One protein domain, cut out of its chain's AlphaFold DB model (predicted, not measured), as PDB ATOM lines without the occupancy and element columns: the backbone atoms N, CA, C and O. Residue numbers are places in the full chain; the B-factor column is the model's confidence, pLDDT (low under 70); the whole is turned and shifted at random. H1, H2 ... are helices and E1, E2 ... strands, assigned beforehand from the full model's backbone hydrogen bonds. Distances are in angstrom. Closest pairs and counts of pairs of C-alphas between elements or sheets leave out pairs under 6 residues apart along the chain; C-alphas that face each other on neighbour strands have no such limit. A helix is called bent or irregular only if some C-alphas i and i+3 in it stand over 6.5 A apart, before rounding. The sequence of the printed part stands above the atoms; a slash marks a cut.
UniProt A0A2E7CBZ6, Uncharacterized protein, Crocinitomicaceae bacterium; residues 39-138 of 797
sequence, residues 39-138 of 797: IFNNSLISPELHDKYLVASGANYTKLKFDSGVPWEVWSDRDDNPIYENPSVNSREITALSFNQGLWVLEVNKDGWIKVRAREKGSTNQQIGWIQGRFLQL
ATOM      1  N   ILE A  39     186.148 314.062 251.281       84.56
ATOM      2  CA  ILE A  39     184.958 313.626 250.534       84.56
ATOM      3  C   ILE A  39     183.633 314.120 251.143       84.56
ATOM      4  O   ILE A  39     182.609 314.111 250.470       84.56
ATOM      5  N   PHE A  40     183.652 314.546 252.408       87.38
ATOM      6  CA  PHE A  40     182.529 315.152 253.130       87.38
ATOM      7  C   PHE A  40     182.659 316.678 253.237       87.38
ATOM      8  O   PHE A  40     181.934 317.285 254.020       87.38
ATOM      9  N   ASN A  41     183.579 317.299 252.490       77.56
ATOM     10  CA  ASN A  41     183.661 318.758 252.354       77.56
ATOM     11  C   ASN A  41     182.867 319.303 251.163       77.56
ATOM     12  O   ASN A  41     182.743 320.518 251.033       77.56
ATOM     13  N   ASN A  42     182.359 318.427 250.294       66.69
ATOM     14  CA  ASN A  42     181.529 318.831 249.164       66.69
ATOM     15  C   ASN A  42     180.189 319.384 249.666       66.69
ATOM     16  O   ASN A  42     179.653 318.873 250.646       66.69
ATOM     17  N   SER A  43     179.647 320.385 248.971       70.75
ATOM     18  CA  SER A  43     178.392 321.079 249.305       70.75
ATOM     19  C   SER A  43     177.164 320.164 249.363       70.75
ATOM     20  O   SER A  43     176.209 320.496 250.054       70.75
ATOM     21  N   LEU A  44     177.181 319.015 248.675       82.56
ATOM     22  CA  LEU A  44     176.076 318.055 248.608       82.56
ATOM     23  C   LEU A  44     176.569 316.595 248.620       82.56
ATOM     24  O   LEU A  44     177.684 316.294 248.180       82.56
ATOM     25  N   ILE A  45     175.728 315.670 249.096       86.62
ATOM     26  CA  ILE A  45     176.049 314.238 249.226       86.62
ATOM     27  C   ILE A  45     175.394 313.412 248.118       86.62
ATOM     28  O   ILE A  45     174.173 313.309 248.048       86.62
ATOM     29  N   SER A  46     176.208 312.742 247.297       84.94
ATOM     30  CA  SER A  46     175.701 311.854 246.246       84.94
ATOM     31  C   SER A  46     175.102 310.551 246.806       84.94
ATOM     32  O   SER A  46     175.521 310.094 247.880       84.94
ATOM     33  N   PRO A  47     174.207 309.871 246.057       86.00
ATOM     34  CA  PRO A  47     173.633 308.585 246.470       86.00
ATOM     35  C   PRO A  47     174.704 307.520 246.752       86.00
ATOM     36  O   PRO A  47     174.636 306.782 247.729       86.00
ATOM     37  N   GLU A  48     175.775 307.506 245.956       86.62
ATOM     38  CA  GLU A  48     176.902 306.579 246.119       86.62
ATOM     39  C   GLU A  48     177.621 306.753 247.469       86.62
ATOM     40  O   GLU A  48     178.052 305.773 248.083       86.62
ATOM     41  N   LEU A  49     177.782 307.998 247.934       88.62
ATOM     42  CA  LEU A  49     178.399 308.293 249.231       88.62
ATOM     43  C   LEU A  49     177.451 307.997 250.383       88.62
ATOM     44  O   LEU A  49     177.894 307.457 251.402       88.62
ATOM     45  N   HIS A  50     176.172 308.322 250.205       91.56
ATOM     46  CA  HIS A  50     175.115 307.991 251.145       91.56
ATOM     47  C   HIS A  50     175.105 306.487 251.441       91.56
ATOM     48  O   HIS A  50     175.349 306.075 252.581       91.56
ATOM     49  N   ASP A  51     174.960 305.663 250.404       91.44
ATOM     50  CA  ASP A  51     174.843 304.212 250.539       91.44
ATOM     51  C   ASP A  51     176.102 303.600 251.146       91.44
ATOM     52  O   ASP A  51     176.037 302.726 252.009       91.44
ATOM     53  N   LYS A  52     177.273 304.098 250.738       90.88
ATOM     54  CA  LYS A  52     178.562 303.550 251.161       90.88
ATOM     55  C   LYS A  52     178.953 303.907 252.594       90.88
ATOM     56  O   LYS A  52     179.641 303.105 253.229       90.88
ATOM     57  N   TYR A  53     178.602 305.097 253.083       92.00
ATOM     58  CA  TYR A  53     179.144 305.614 254.345       92.00
ATOM     59  C   TYR A  53     178.100 306.044 255.375       92.00
ATOM     60  O   TYR A  53     178.397 305.946 256.567       92.00
ATOM     61  N   LEU A  54     176.919 306.514 254.958       90.12
ATOM     62  CA  LEU A  54     175.902 307.050 255.873       90.12
ATOM     63  C   LEU A  54     174.933 305.969 256.364       90.12
ATOM     64  O   LEU A  54     174.449 306.071 257.491       90.12
ATOM     65  N   VAL A  55     174.659 304.938 255.557       91.75
ATOM     66  CA  VAL A  55     173.685 303.884 255.912       91.75
ATOM     67  C   VAL A  55     174.267 302.472 255.962       91.75
ATOM     68  O   VAL A  55     173.741 301.622 256.686       91.75
ATOM     69  N   ALA A  56     175.383 302.209 255.271       89.88
ATOM     70  CA  ALA A  56     176.015 300.892 255.281       89.88
ATOM     71  C   ALA A  56     176.427 300.439 256.691       89.88
ATOM     72  O   ALA A  56     177.179 301.102 257.409       89.88
ATOM     73  N   SER A  57     176.008 299.226 257.049       84.50
ATOM     74  CA  SER A  57     176.552 298.524 258.209       84.50
ATOM     75  C   SER A  57     178.001 298.120 257.928       84.50
ATOM     76  O   SER A  57     178.263 297.402 256.966       84.50
ATOM     77  N   GLY A  58     178.941 298.541 258.777       86.25
ATOM     78  CA  GLY A  58     180.354 298.168 258.633       86.25
ATOM     79  C   GLY A  58     181.142 298.977 257.597       86.25
ATOM     80  O   GLY A  58     182.115 298.468 257.038       86.25
ATOM     81  N   ALA A  59     180.739 300.218 257.314       90.62
ATOM     82  CA  ALA A  59     181.484 301.107 256.426       90.62
ATOM     83  C   ALA A  59     182.959 301.252 256.860       90.62
ATOM     84  O   ALA A  59     183.275 301.496 258.022       90.62
ATOM     85  N   ASN A  60     183.894 301.116 255.918       92.50
ATOM     86  CA  ASN A  60     185.318 301.221 256.230       92.50
ATOM     87  C   ASN A  60     185.783 302.683 256.160       92.50
ATOM     88  O   ASN A  60     186.198 303.166 255.101       92.50
ATOM     89  N   TYR A  61     185.741 303.367 257.302       92.75
ATOM     90  CA  TYR A  61     186.126 304.773 257.416       92.75
ATOM     91  C   TYR A  61     187.647 304.997 257.398       92.75
ATOM     92  O   TYR A  61     188.087 306.092 257.065       92.75
ATOM     93  N   THR A  62     188.484 303.979 257.650       91.25
ATOM     94  CA  THR A  62     189.958 304.138 257.615       91.25
ATOM     95  C   THR A  62     190.511 304.355 256.204       91.25
ATOM     96  O   THR A  62     191.698 304.618 256.042       91.25
ATOM     97  N   LYS A  63     189.681 304.194 255.165       90.69
ATOM     98  CA  LYS A  63     190.034 304.503 253.769       90.69
ATOM     99  C   LYS A  63     189.820 305.976 253.404       90.69
ATOM    100  O   LYS A  63     190.150 306.365 252.284       90.69
ATOM    101  N   LEU A  64     189.231 306.768 254.298       90.50
ATOM    102  CA  LEU A  64     188.994 308.191 254.086       90.50
ATOM    103  C   LEU A  64     190.281 309.000 254.291       90.50
ATOM    104  O   LEU A  64     191.181 308.589 255.022       90.50
ATOM    105  N   LYS A  65     190.365 310.151 253.617       90.75
ATOM    106  CA  LYS A  65     191.454 311.121 253.786       90.75
ATOM    107  C   LYS A  65     190.988 312.242 254.707       90.75
ATOM    108  O   LYS A  65     190.017 312.915 254.373       90.75
ATOM    109  N   PHE A  66     191.664 312.396 255.841       90.88
ATOM    110  CA  PHE A  66     191.359 313.364 256.898       90.88
ATOM    111  C   PHE A  66     192.345 314.536 256.814       90.88
ATOM    112  O   PHE A  66     193.265 314.639 257.616       90.88
ATOM    113  N   ASP A  67     192.224 315.333 255.757       87.75
ATOM    114  CA  ASP A  67     193.164 316.399 255.383       87.75
ATOM    115  C   ASP A  67     192.457 317.735 255.104       87.75
ATOM    116  O   ASP A  67     192.985 318.596 254.402       87.75
ATOM    117  N   SER A  68     191.248 317.907 255.647       85.75
ATOM    118  CA  SER A  68     190.432 319.102 255.427       85.75
ATOM    119  C   SER A  68     190.866 320.324 256.231       85.75
ATOM    120  O   SER A  68     190.488 321.435 255.863       85.75
ATOM    121  N   GLY A  69     191.581 320.143 257.346       87.38
ATOM    122  CA  GLY A  69     191.838 321.203 258.323       87.38
ATOM    123  C   GLY A  69     190.595 321.679 259.085       87.38
ATOM    124  O   GLY A  69     190.664 322.682 259.796       87.38
ATOM    125  N   VAL A  70     189.449 321.001 258.934       87.81
ATOM    126  CA  VAL A  70     188.191 321.323 259.621       87.81
ATOM    127  C   VAL A  70     187.850 320.180 260.573       87.81
ATOM    128  O   VAL A  70     187.690 319.057 260.100       87.81
ATOM    129  N   PRO A  71     187.660 320.424 261.881       91.00
ATOM    130  CA  PRO A  71     187.244 319.386 262.820       91.00
ATOM    131  C   PRO A  71     185.985 318.629 262.363       91.00
ATOM    132  O   PRO A  71     185.002 319.224 261.899       91.00
ATOM    133  N   TRP A  72     185.994 317.302 262.495       93.31
ATOM    134  CA  TRP A  72     184.880 316.462 262.070       93.31
ATOM    135  C   TRP A  72     183.761 316.450 263.109       93.31
ATOM    136  O   TRP A  72     183.803 315.732 264.113       93.31
ATOM    137  N   GLU A  73     182.755 317.268 262.826       92.00
ATOM    138  CA  GLU A  73     181.495 317.323 263.554       92.00
ATOM    139  C   GLU A  73     180.459 316.373 262.947       92.00
ATOM    140  O   GLU A  73     180.345 316.278 261.722       92.00
ATOM    141  N   VAL A  74     179.721 315.682 263.816       93.94
ATOM    142  CA  VAL A  74     178.635 314.754 263.469       93.94
ATOM    143  C   VAL A  74     177.502 314.866 264.492       93.94
ATOM    144  O   VAL A  74     177.721 315.333 265.609       93.94
ATOM    145  N   TRP A  75     176.304 314.403 264.144       94.56
ATOM    146  CA  TRP A  75     175.121 314.482 265.013       94.56
ATOM    147  C   TRP A  75     174.484 313.113 265.202       94.56
ATOM    148  O   TRP A  75     174.489 312.302 264.273       94.56
ATOM    149  N   SER A  76     173.921 312.846 266.384       94.69
ATOM    150  CA  SER A  76     173.079 311.658 266.563       94.69
ATOM    151  C   SER A  76     171.846 311.782 265.680       94.69
ATOM    152  O   SER A  76     171.069 312.726 265.825       94.69
ATOM    153  N   ASP A  77     171.660 310.830 264.767       95.06
ATOM    154  CA  ASP A  77     170.512 310.862 263.867       95.06
ATOM    155  C   ASP A  77     169.227 310.399 264.553       95.06
ATOM    156  O   ASP A  77     168.161 310.578 263.988       95.06
ATOM    157  N   ARG A  78     169.303 309.807 265.750       94.75
ATOM    158  CA  ARG A  78     168.156 309.270 266.483       94.75
ATOM    159  C   ARG A  78     168.305 309.423 267.991       94.75
ATOM    160  O   ARG A  78     169.431 309.522 268.484       94.75
ATOM    161  N   ASP A  79     167.183 309.392 268.698       93.75
ATOM    162  CA  ASP A  79     167.157 309.300 270.158       93.75
ATOM    163  C   ASP A  79     167.515 307.886 270.651       93.75
ATOM    164  O   ASP A  79     167.432 306.912 269.888       93.75
ATOM    165  N   ASP A  80     167.922 307.775 271.917       91.75
ATOM    166  CA  ASP A  80     168.358 306.531 272.573       91.75
ATOM    167  C   ASP A  80     169.482 305.784 271.825       91.75
ATOM    168  O   ASP A  80     169.487 304.553 271.716       91.75
ATOM    169  N   ASN A  81     170.443 306.512 271.257       92.38
ATOM    170  CA  ASN A  81     171.481 305.910 270.424       92.38
ATOM    171  C   ASN A  81     172.681 305.434 271.275       92.38
ATOM    172  O   ASN A  81     173.385 306.274 271.842       92.38
ATOM    173  N   PRO A  82     172.946 304.117 271.398       93.00
ATOM    174  CA  PRO A  82     173.868 303.596 272.406       93.00
ATOM    175  C   PRO A  82     175.339 303.861 272.066       93.00
ATOM    176  O   PRO A  82     175.805 303.607 270.949       93.00
ATOM    177  N   ILE A  83     176.094 304.300 273.073       93.56
ATOM    178  CA  ILE A  83     177.550 304.452 273.049       93.56
ATOM    179  C   ILE A  83     178.196 303.332 273.854       93.56
ATOM    180  O   ILE A  83     177.861 303.094 275.012       93.56
ATOM    181  N   TYR A  84     179.210 302.708 273.269       95.56
ATOM    182  CA  TYR A  84     179.890 301.547 273.825       95.56
ATOM    183  C   TYR A  84     181.323 301.858 274.255       95.56
ATOM    184  O   TYR A  84     182.006 302.699 273.678       95.56
ATOM    185  N   GLU A  85     181.822 301.129 275.247       93.81
ATOM    186  CA  GLU A  85     183.215 301.250 275.697       93.81
ATOM    187  C   GLU A  85     184.234 300.799 274.637       93.81
ATOM    188  O   GLU A  85     185.296 301.402 274.487       93.81
ATOM    189  N   ASN A  86     183.883 299.786 273.845       94.75
ATOM    190  CA  ASN A  86     184.687 299.238 272.755       94.75
ATOM    191  C   ASN A  86     183.859 299.208 271.460       94.75
ATOM    192  O   ASN A  86     182.630 299.214 271.544       94.75
ATOM    193  N   PRO A  87     184.485 299.122 270.269       93.81
ATOM    194  CA  PRO A  87     183.784 299.073 268.984       93.81
ATOM    195  C   PRO A  87     183.105 297.709 268.751       93.81
ATOM    196  O   PRO A  87     183.471 296.938 267.864       93.81
ATOM    197  N   SER A  88     182.138 297.372 269.601       93.12
ATOM    198  CA  SER A  88     181.360 296.141 269.562       93.12
ATOM    199  C   SER A  88     180.044 296.325 270.309       93.12
ATOM    200  O   SER A  88     180.038 296.806 271.437       93.12
ATOM    201  N   VAL A  89     178.945 295.833 269.731       89.94
ATOM    202  CA  VAL A  89     177.622 295.805 270.382       89.94
ATOM    203  C   VAL A  89     177.580 294.911 271.626       89.94
ATOM    204  O   VAL A  89     176.688 295.046 272.451       89.94
ATOM    205  N   ASN A  90     178.549 294.001 271.774       92.81
ATOM    206  CA  ASN A  90     178.685 293.146 272.956       92.81
ATOM    207  C   ASN A  90     179.494 293.817 274.077       92.81
ATOM    208  O   ASN A  90     179.675 293.231 275.144       92.81
ATOM    209  N   SER A  91     180.051 295.004 273.822       93.94
ATOM    210  CA  SER A  91     180.733 295.788 274.844       93.94
ATOM    211  C   SER A  91     179.719 296.388 275.814       93.94
ATOM    212  O   SER A  91     178.544 296.546 275.495       93.94
ATOM    213  N   ARG A  92     180.190 296.788 276.996       93.06
ATOM    214  CA  ARG A  92     179.394 297.584 277.925       93.06
ATOM    215  C   ARG A  92     178.941 298.889 277.260       93.06
ATOM    216  O   ARG A  92     179.776 299.622 276.724       93.06
ATOM    217  N   GLU A  93     177.643 299.169 277.341       92.38
ATOM    218  CA  GLU A  93     177.064 300.474 277.021       92.38
ATOM    219  C   GLU A  93     177.420 301.471 278.135       92.38
ATOM    220  O   GLU A  93     177.257 301.190 279.327       92.38
ATOM    221  N   ILE A  94     177.978 302.613 277.744       89.81
ATOM    222  CA  ILE A  94     178.367 303.702 278.643       89.81
ATOM    223  C   ILE A  94     177.163 304.610 278.900       89.81
ATOM    224  O   ILE A  94     176.935 305.023 280.036       89.81
ATOM    225  N   THR A  95     176.447 304.952 277.829       90.38
ATOM    226  CA  THR A  95     175.343 305.915 277.798       90.38
ATOM    227  C   THR A  95     174.570 305.760 276.489       90.38
ATOM    228  O   THR A  95     175.066 305.116 275.561       90.38
ATOM    229  N   ALA A  96     173.446 306.460 276.371       90.50
ATOM    230  CA  ALA A  96     172.803 306.748 275.097       90.50
ATOM    231  C   ALA A  96     172.925 308.243 274.755       90.50
ATOM    232  O   ALA A  96     173.043 309.080 275.653       90.50
ATOM    233  N   LEU A  97     172.939 308.559 273.460       91.12
ATOM    234  CA  LEU A  97     172.868 309.924 272.944       91.12
ATOM    235  C   LEU A  97     171.425 310.329 272.692       91.12
ATOM    236  O   LEU A  97     170.630 309.519 272.206       91.12
ATOM    237  N   SER A  98     171.148 311.606 272.934       92.00
ATOM    238  CA  SER A  98     169.885 312.218 272.542       92.00
ATOM    239  C   SER A  98     169.858 312.540 271.050       92.00
ATOM    240  O   SER A  98     170.900 312.760 270.421       92.00
ATOM    241  N   PHE A  99     168.656 312.606 270.480       93.88
ATOM    242  CA  PHE A  99     168.458 313.061 269.106       93.88
ATOM    243  C   PHE A  99     169.090 314.440 268.858       93.88
ATOM    244  O   PHE A  99     169.036 315.331 269.704       93.88
ATOM    245  N   ASN A 100     169.707 314.603 267.684       92.12
ATOM    246  CA  ASN A 100     170.378 315.825 267.238       92.12
ATOM    247  C   ASN A 100     171.544 316.307 268.137       92.12
ATOM    248  O   ASN A 100     172.045 317.423 267.995       92.12
ATOM    249  N   GLN A 101     172.033 315.462 269.053       91.25
ATOM    250  CA  GLN A 101     173.188 315.789 269.887       91.25
ATOM    251  C   GLN A 101     174.469 315.872 269.042       91.25
ATOM    252  O   GLN A 101     174.846 314.903 268.380       91.25
ATOM    253  N   GLY A 102     175.148 317.025 269.088       91.25
ATOM    254  CA  GLY A 102     176.391 317.291 268.353       91.25
ATOM    255  C   GLY A 102     177.639 316.685 269.006       91.25
ATOM    256  O   GLY A 102     177.843 316.772 270.224       91.25
ATOM    257  N   LEU A 103     178.503 316.093 268.180       92.12
ATOM    258  CA  LEU A 103     179.652 315.290 268.588       92.12
ATOM    259  C   LEU A 103     180.903 315.637 267.776       92.12
ATOM    260  O   LEU A 103     180.835 315.915 266.582       92.12
ATOM    261  N   TRP A 104     182.063 315.499 268.414       93.06
ATOM    262  CA  TRP A 104     183.361 315.489 267.743       93.06
ATOM    263  C   TRP A 104     183.844 314.060 267.530       93.06
ATOM    264  O   TRP A 104     183.872 313.272 268.479       93.06
ATOM    265  N   VAL A 105     184.287 313.745 266.313       94.81
ATOM    266  CA  VAL A 105     184.940 312.468 266.007       94.81
ATOM    267  C   VAL A 105     186.398 312.505 266.453       94.81
ATOM    268  O   VAL A 105     187.118 313.456 266.168       94.81
ATOM    269  N   LEU A 106     186.840 311.460 267.148       93.88
ATOM    270  CA  LEU A 106     188.214 311.310 267.641       93.88
ATOM    271  C   LEU A 106     188.974 310.205 266.901       93.88
ATOM    272  O   LEU A 106     190.175 310.311 266.682       93.88
ATOM    273  N   GLU A 107     188.284 309.121 266.545       94.31
ATOM    274  CA  GLU A 107     188.889 307.933 265.943       94.31
ATOM    275  C   GLU A 107     187.854 307.193 265.091       94.31
ATOM    276  O   GLU A 107     186.652 307.263 265.355       94.31
ATOM    277  N   VAL A 108     188.313 306.442 264.092       95.06
ATOM    278  CA  VAL A 108     187.469 305.560 263.281       95.06
ATOM    279  C   VAL A 108     188.108 304.191 263.108       95.06
ATOM    280  O   VAL A 108     189.329 304.054 263.189       95.06
ATOM    281  N   ASN A 109     187.302 303.176 262.798       93.06
ATOM    282  CA  ASN A 109     187.808 301.851 262.459       93.06
ATOM    283  C   ASN A 109     187.285 301.323 261.111       93.06
ATOM    284  O   ASN A 109     186.505 301.960 260.400       93.06
ATOM    285  N   LYS A 110     187.781 300.141 260.733       90.94
ATOM    286  CA  LYS A 110     187.456 299.472 259.465       90.94
ATOM    287  C   LYS A 110     186.067 298.816 259.442       90.94
ATOM    288  O   LYS A 110     185.627 298.431 258.364       90.94
ATOM    289  N   ASP A 111     185.430 298.679 260.606       91.31
ATOM    290  CA  ASP A 111     184.194 297.924 260.845       91.31
ATOM    291  C   ASP A 111     182.996 298.862 261.125       91.31
ATOM    292  O   ASP A 111     182.018 298.476 261.768       91.31
ATOM    293  N   GLY A 112     183.061 300.119 260.670       92.75
ATOM    294  CA  GLY A 112     181.962 301.083 260.774       92.75
ATOM    295  C   GLY A 112     181.787 301.748 262.135       92.75
ATOM    296  O   GLY A 112     180.763 302.393 262.357       92.75
ATOM    297  N   TRP A 113     182.749 301.617 263.048       95.88
ATOM    298  CA  TRP A 113     182.695 302.276 264.350       95.88
ATOM    299  C   TRP A 113     183.466 303.592 264.356       95.88
ATOM    300  O   TRP A 113     184.562 303.702 263.799       95.88
ATOM    301  N   ILE A 114     182.889 304.566 265.050       95.88
ATOM    302  CA  ILE A 114     183.410 305.913 265.229       95.88
ATOM    303  C   ILE A 114     183.475 306.191 266.728       95.88
ATOM    304  O   ILE A 114     182.508 305.956 267.453       95.88
ATOM    305  N   LYS A 115     184.626 306.665 267.196       95.31
ATOM    306  CA  LYS A 115     184.821 307.104 268.573       95.31
ATOM    307  C   LYS A 115     184.523 308.589 268.670       95.31
ATOM    308  O   LYS A 115     185.098 309.375 267.916       95.31
ATOM    309  N   VAL A 116     183.656 308.971 269.595       94.12
ATOM    310  CA  VAL A 116     183.091 310.324 269.671       94.12
ATOM    311  C   VAL A 116     183.211 310.925 271.068       94.12
ATOM    312  O   VAL A 116     183.402 310.194 272.040       94.12
ATOM    313  N   ARG A 117     183.076 312.252 271.157       90.81
ATOM    314  CA  ARG A 117     182.827 313.001 272.402       90.81
ATOM    315  C   ARG A 117     181.776 314.091 272.186       90.81
ATOM    316  O   ARG A 117     181.659 314.603 271.077       90.81
ATOM    317  N   ALA A 118     181.073 314.496 273.241       87.81
ATOM    318  CA  ALA A 118     180.105 315.598 273.183       87.81
ATOM    319  C   ALA A 118     180.761 316.967 272.889       87.81
ATOM    320  O   ALA A 118     181.901 317.215 273.291       87.81
ATOM    321  N   ARG A 119     180.032 317.866 272.208       80.94
ATOM    322  CA  ARG A 119     180.504 319.212 271.812       80.94
ATOM    323  C   ARG A 119     180.446 320.281 272.924       80.94
ATOM    324  O   ARG A 119     181.110 321.307 272.787       80.94
ATOM    325  N   GLU A 120     179.692 320.080 274.007       68.50
ATOM    326  CA  GLU A 120     179.373 321.144 274.981       68.50
ATOM    327  C   GLU A 120     180.597 321.815 275.641       68.50
ATOM    328  O   GLU A 120     181.532 321.155 276.106       68.50
ATOM    329  N   LYS A 121     180.571 323.158 275.713       43.31
ATOM    330  CA  LYS A 121     181.582 323.983 276.395       43.31
ATOM    331  C   LYS A 121     181.398 323.896 277.915       43.31
ATOM    332  O   LYS A 121     180.396 324.360 278.440       43.31
ATOM    333  N   GLY A 122     182.416 323.406 278.626       45.66
ATOM    334  CA  GLY A 122     182.555 323.585 280.081       45.66
ATOM    335  C   GLY A 122     182.248 322.368 280.960       45.66
ATOM    336  O   GLY A 122     182.542 322.407 282.151       45.66
ATOM    337  N   SER A 123     181.740 321.265 280.412       44.38
ATOM    338  CA  SER A 123     181.536 320.026 281.170       44.38
ATOM    339  C   SER A 123     182.797 319.154 281.147       44.38
ATOM    340  O   SER A 123     183.135 318.554 280.131       44.38
ATOM    341  N   THR A 124     183.478 319.018 282.285       43.84
ATOM    342  CA  THR A 124     184.666 318.160 282.497       43.84
ATOM    343  C   THR A 124     184.374 316.649 282.483       43.84
ATOM    344  O   THR A 124     185.198 315.857 282.931       43.84
ATOM    345  N   ASN A 125     183.226 316.230 281.943       51.34
ATOM    346  CA  ASN A 125     182.779 314.838 281.895       51.34
ATOM    347  C   ASN A 125     182.230 314.457 280.502       51.34
ATOM    348  O   ASN A 125     181.215 313.777 280.384       51.34
ATOM    349  N   GLN A 126     182.886 314.933 279.434       62.62
ATOM    350  CA  GLN A 126     182.524 314.624 278.045       62.62
ATOM    351  C   GLN A 126     182.713 313.125 277.781       62.62
ATOM    352  O   GLN A 126     183.836 312.654 277.611       62.62
ATOM    353  N   GLN A 127     181.618 312.366 277.796       67.19
ATOM    354  CA  GLN A 127     181.638 310.922 277.578       67.19
ATOM    355  C   GLN A 127     182.309 310.589 276.241       67.19
ATOM    356  O   GLN A 127     181.967 311.150 275.200       67.19
ATOM    357  N   ILE A 128     183.277 309.672 276.301       79.69
ATOM    358  CA  ILE A 128     184.004 309.121 275.161       79.69
ATOM    359  C   ILE A 128     183.553 307.678 274.986       79.69
ATOM    360  O   ILE A 128     183.613 306.896 275.933       79.69
ATOM    361  N   GLY A 129     183.180 307.303 273.769       92.50
ATOM    362  CA  GLY A 129     182.912 305.910 273.441       92.50
ATOM    363  C   GLY A 129     182.697 305.699 271.954       92.50
ATOM    364  O   GLY A 129     182.879 306.612 271.151       92.50
ATOM    365  N   TRP A 130     182.363 304.468 271.599       95.88
ATOM    366  CA  TRP A 130     182.222 303.990 270.237       95.88
ATOM    367  C   TRP A 130     180.760 303.860 269.851       95.88
ATOM    368  O   TRP A 130     179.959 303.280 270.580       95.88
ATOM    369  N   ILE A 131     180.443 304.335 268.657       95.81
ATOM    370  CA  ILE A 131     179.120 304.237 268.058       95.81
ATOM    371  C   ILE A 131     179.245 303.813 266.598       95.81
ATOM    372  O   ILE A 131     180.261 304.050 265.945       95.81
ATOM    373  N   GLN A 132     178.226 303.139 266.081       95.69
ATOM    374  CA  GLN A 132     178.157 302.796 264.666       95.69
ATOM    375  C   GLN A 132     177.864 304.052 263.839       95.69
ATOM    376  O   GLN A 132     176.860 304.721 264.072       95.69
ATOM    377  N   GLY A 133     178.701 304.341 262.841       94.50
ATOM    378  CA  GLY A 133     178.578 305.552 262.021       94.50
ATOM    379  C   GLY A 133     177.241 305.664 261.284       94.50
ATOM    380  O   GLY A 133     176.735 306.765 261.097       94.50
ATOM    381  N   ARG A 134     176.590 304.533 260.977       94.62
ATOM    382  CA  ARG A 134     175.237 304.507 260.394       94.62
ATOM    383  C   ARG A 134     174.136 305.089 261.290       94.62
ATOM    384  O   ARG A 134     173.038 305.311 260.795       94.62
ATOM    385  N   PHE A 135     174.390 305.298 262.581       95.69
ATOM    386  CA  PHE A 135     173.460 305.962 263.503       95.69
ATOM    387  C   PHE A 135     173.806 307.440 263.718       95.69
ATOM    388  O   PHE A 135     173.331 308.072 264.656       95.69
ATOM    389  N   LEU A 136     174.681 307.989 262.880       95.62
ATOM    390  CA  LEU A 136     175.060 309.388 262.907       95.62
ATOM    391  C   LEU A 136     174.720 310.040 261.568       95.62
ATOM    392  O   LEU A 136     174.700 309.387 260.516       95.62
ATOM    393  N   GLN A 137     174.493 311.346 261.613       95.44
ATOM    394  CA  GLN A 137     174.585 312.218 260.455       95.44
ATOM    395  C   GLN A 137     176.041 312.677 260.337       95.44
ATOM    396  O   GLN A 137     176.532 313.449 261.160       95.44
ATOM    397  N   LEU A 138     176.756 312.130 259.347       94.50
ATOM    398  CA  LEU A 138     178.215 312.271 259.227       94.50
ATOM    399  C   LEU A 138     178.665 313.563 258.535       94.50
ATOM    400  O   LEU A 138     179.858 313.879 258.553       94.50
TER     401      LEU A 138
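This is residues 39 to 138 of the 797 residues of an uncharacterized protein of Crocinitomicaceae bacterium (UniProt A0A2E7CBZ6). What shape is this? It is a small sandwich, two sheets face to face with their strands crossed: the strongly twisted, curled sheet E1 E4 E5 E6, and the hairpin E2 E3 over part of it. H1 lies off one end of this body. How is it made up? The 100 printed residues hold H1, then E1 to E6, a mixed class with 40 residues in named elements; both sheets are antiparallel, the larger in the order E1 E4 E5 E6. The whole is compact, with a radius of gyration of the C-alphas of 13.1 A and spans of 34 by 31 by 22 A.

Where does it start? H1, residues 47 to 55, begins at C-alpha 47 (173.633, 308.585, 246.470) and is irregular, but only just: C-alphas 52 and 55 are 6.8 A apart. Where are the strands? E1 is residues 73 to 76, E2 81 to 84, E3 93 to 97, E4 102 to 108, 16.9 A long, E5 113 to 118, 16.2 A, and E6 128 to 132, ending at C-alpha 132 (178.157, 302.796, 264.666).

What pairs in the larger sheet? N 103 is 2.8 A from O 74 between E1 and E4, N 106 2.8 A from O 115 between E4 and E5, and N 114 2.8 A from O 131 between E5 and E6. E4 E5 E6 is a meander, each strand the antiparallel neighbour of the one before. How does the hairpin E2 E3 stand? N 83 is 2.8 A from O 95, and its strands are at 65 degrees to the other sheet's. The closest C-alphas of E2 and E6, those of Tyr 84 and Trp 130, are 4.9 A apart. And H1? It is not on the sheet, and 4 of its 5 O i to N i+4 pairs are within hydrogen-bond range.

How large is it? The two C-alphas farthest apart, those of Glu 48 and Thr 124, are 39.0 A apart. Any cut or weak place? The printed part has no cut, the link H1 to E1 is long, and residue 42 and residues 120 to 127 are under 70 in pLDDT.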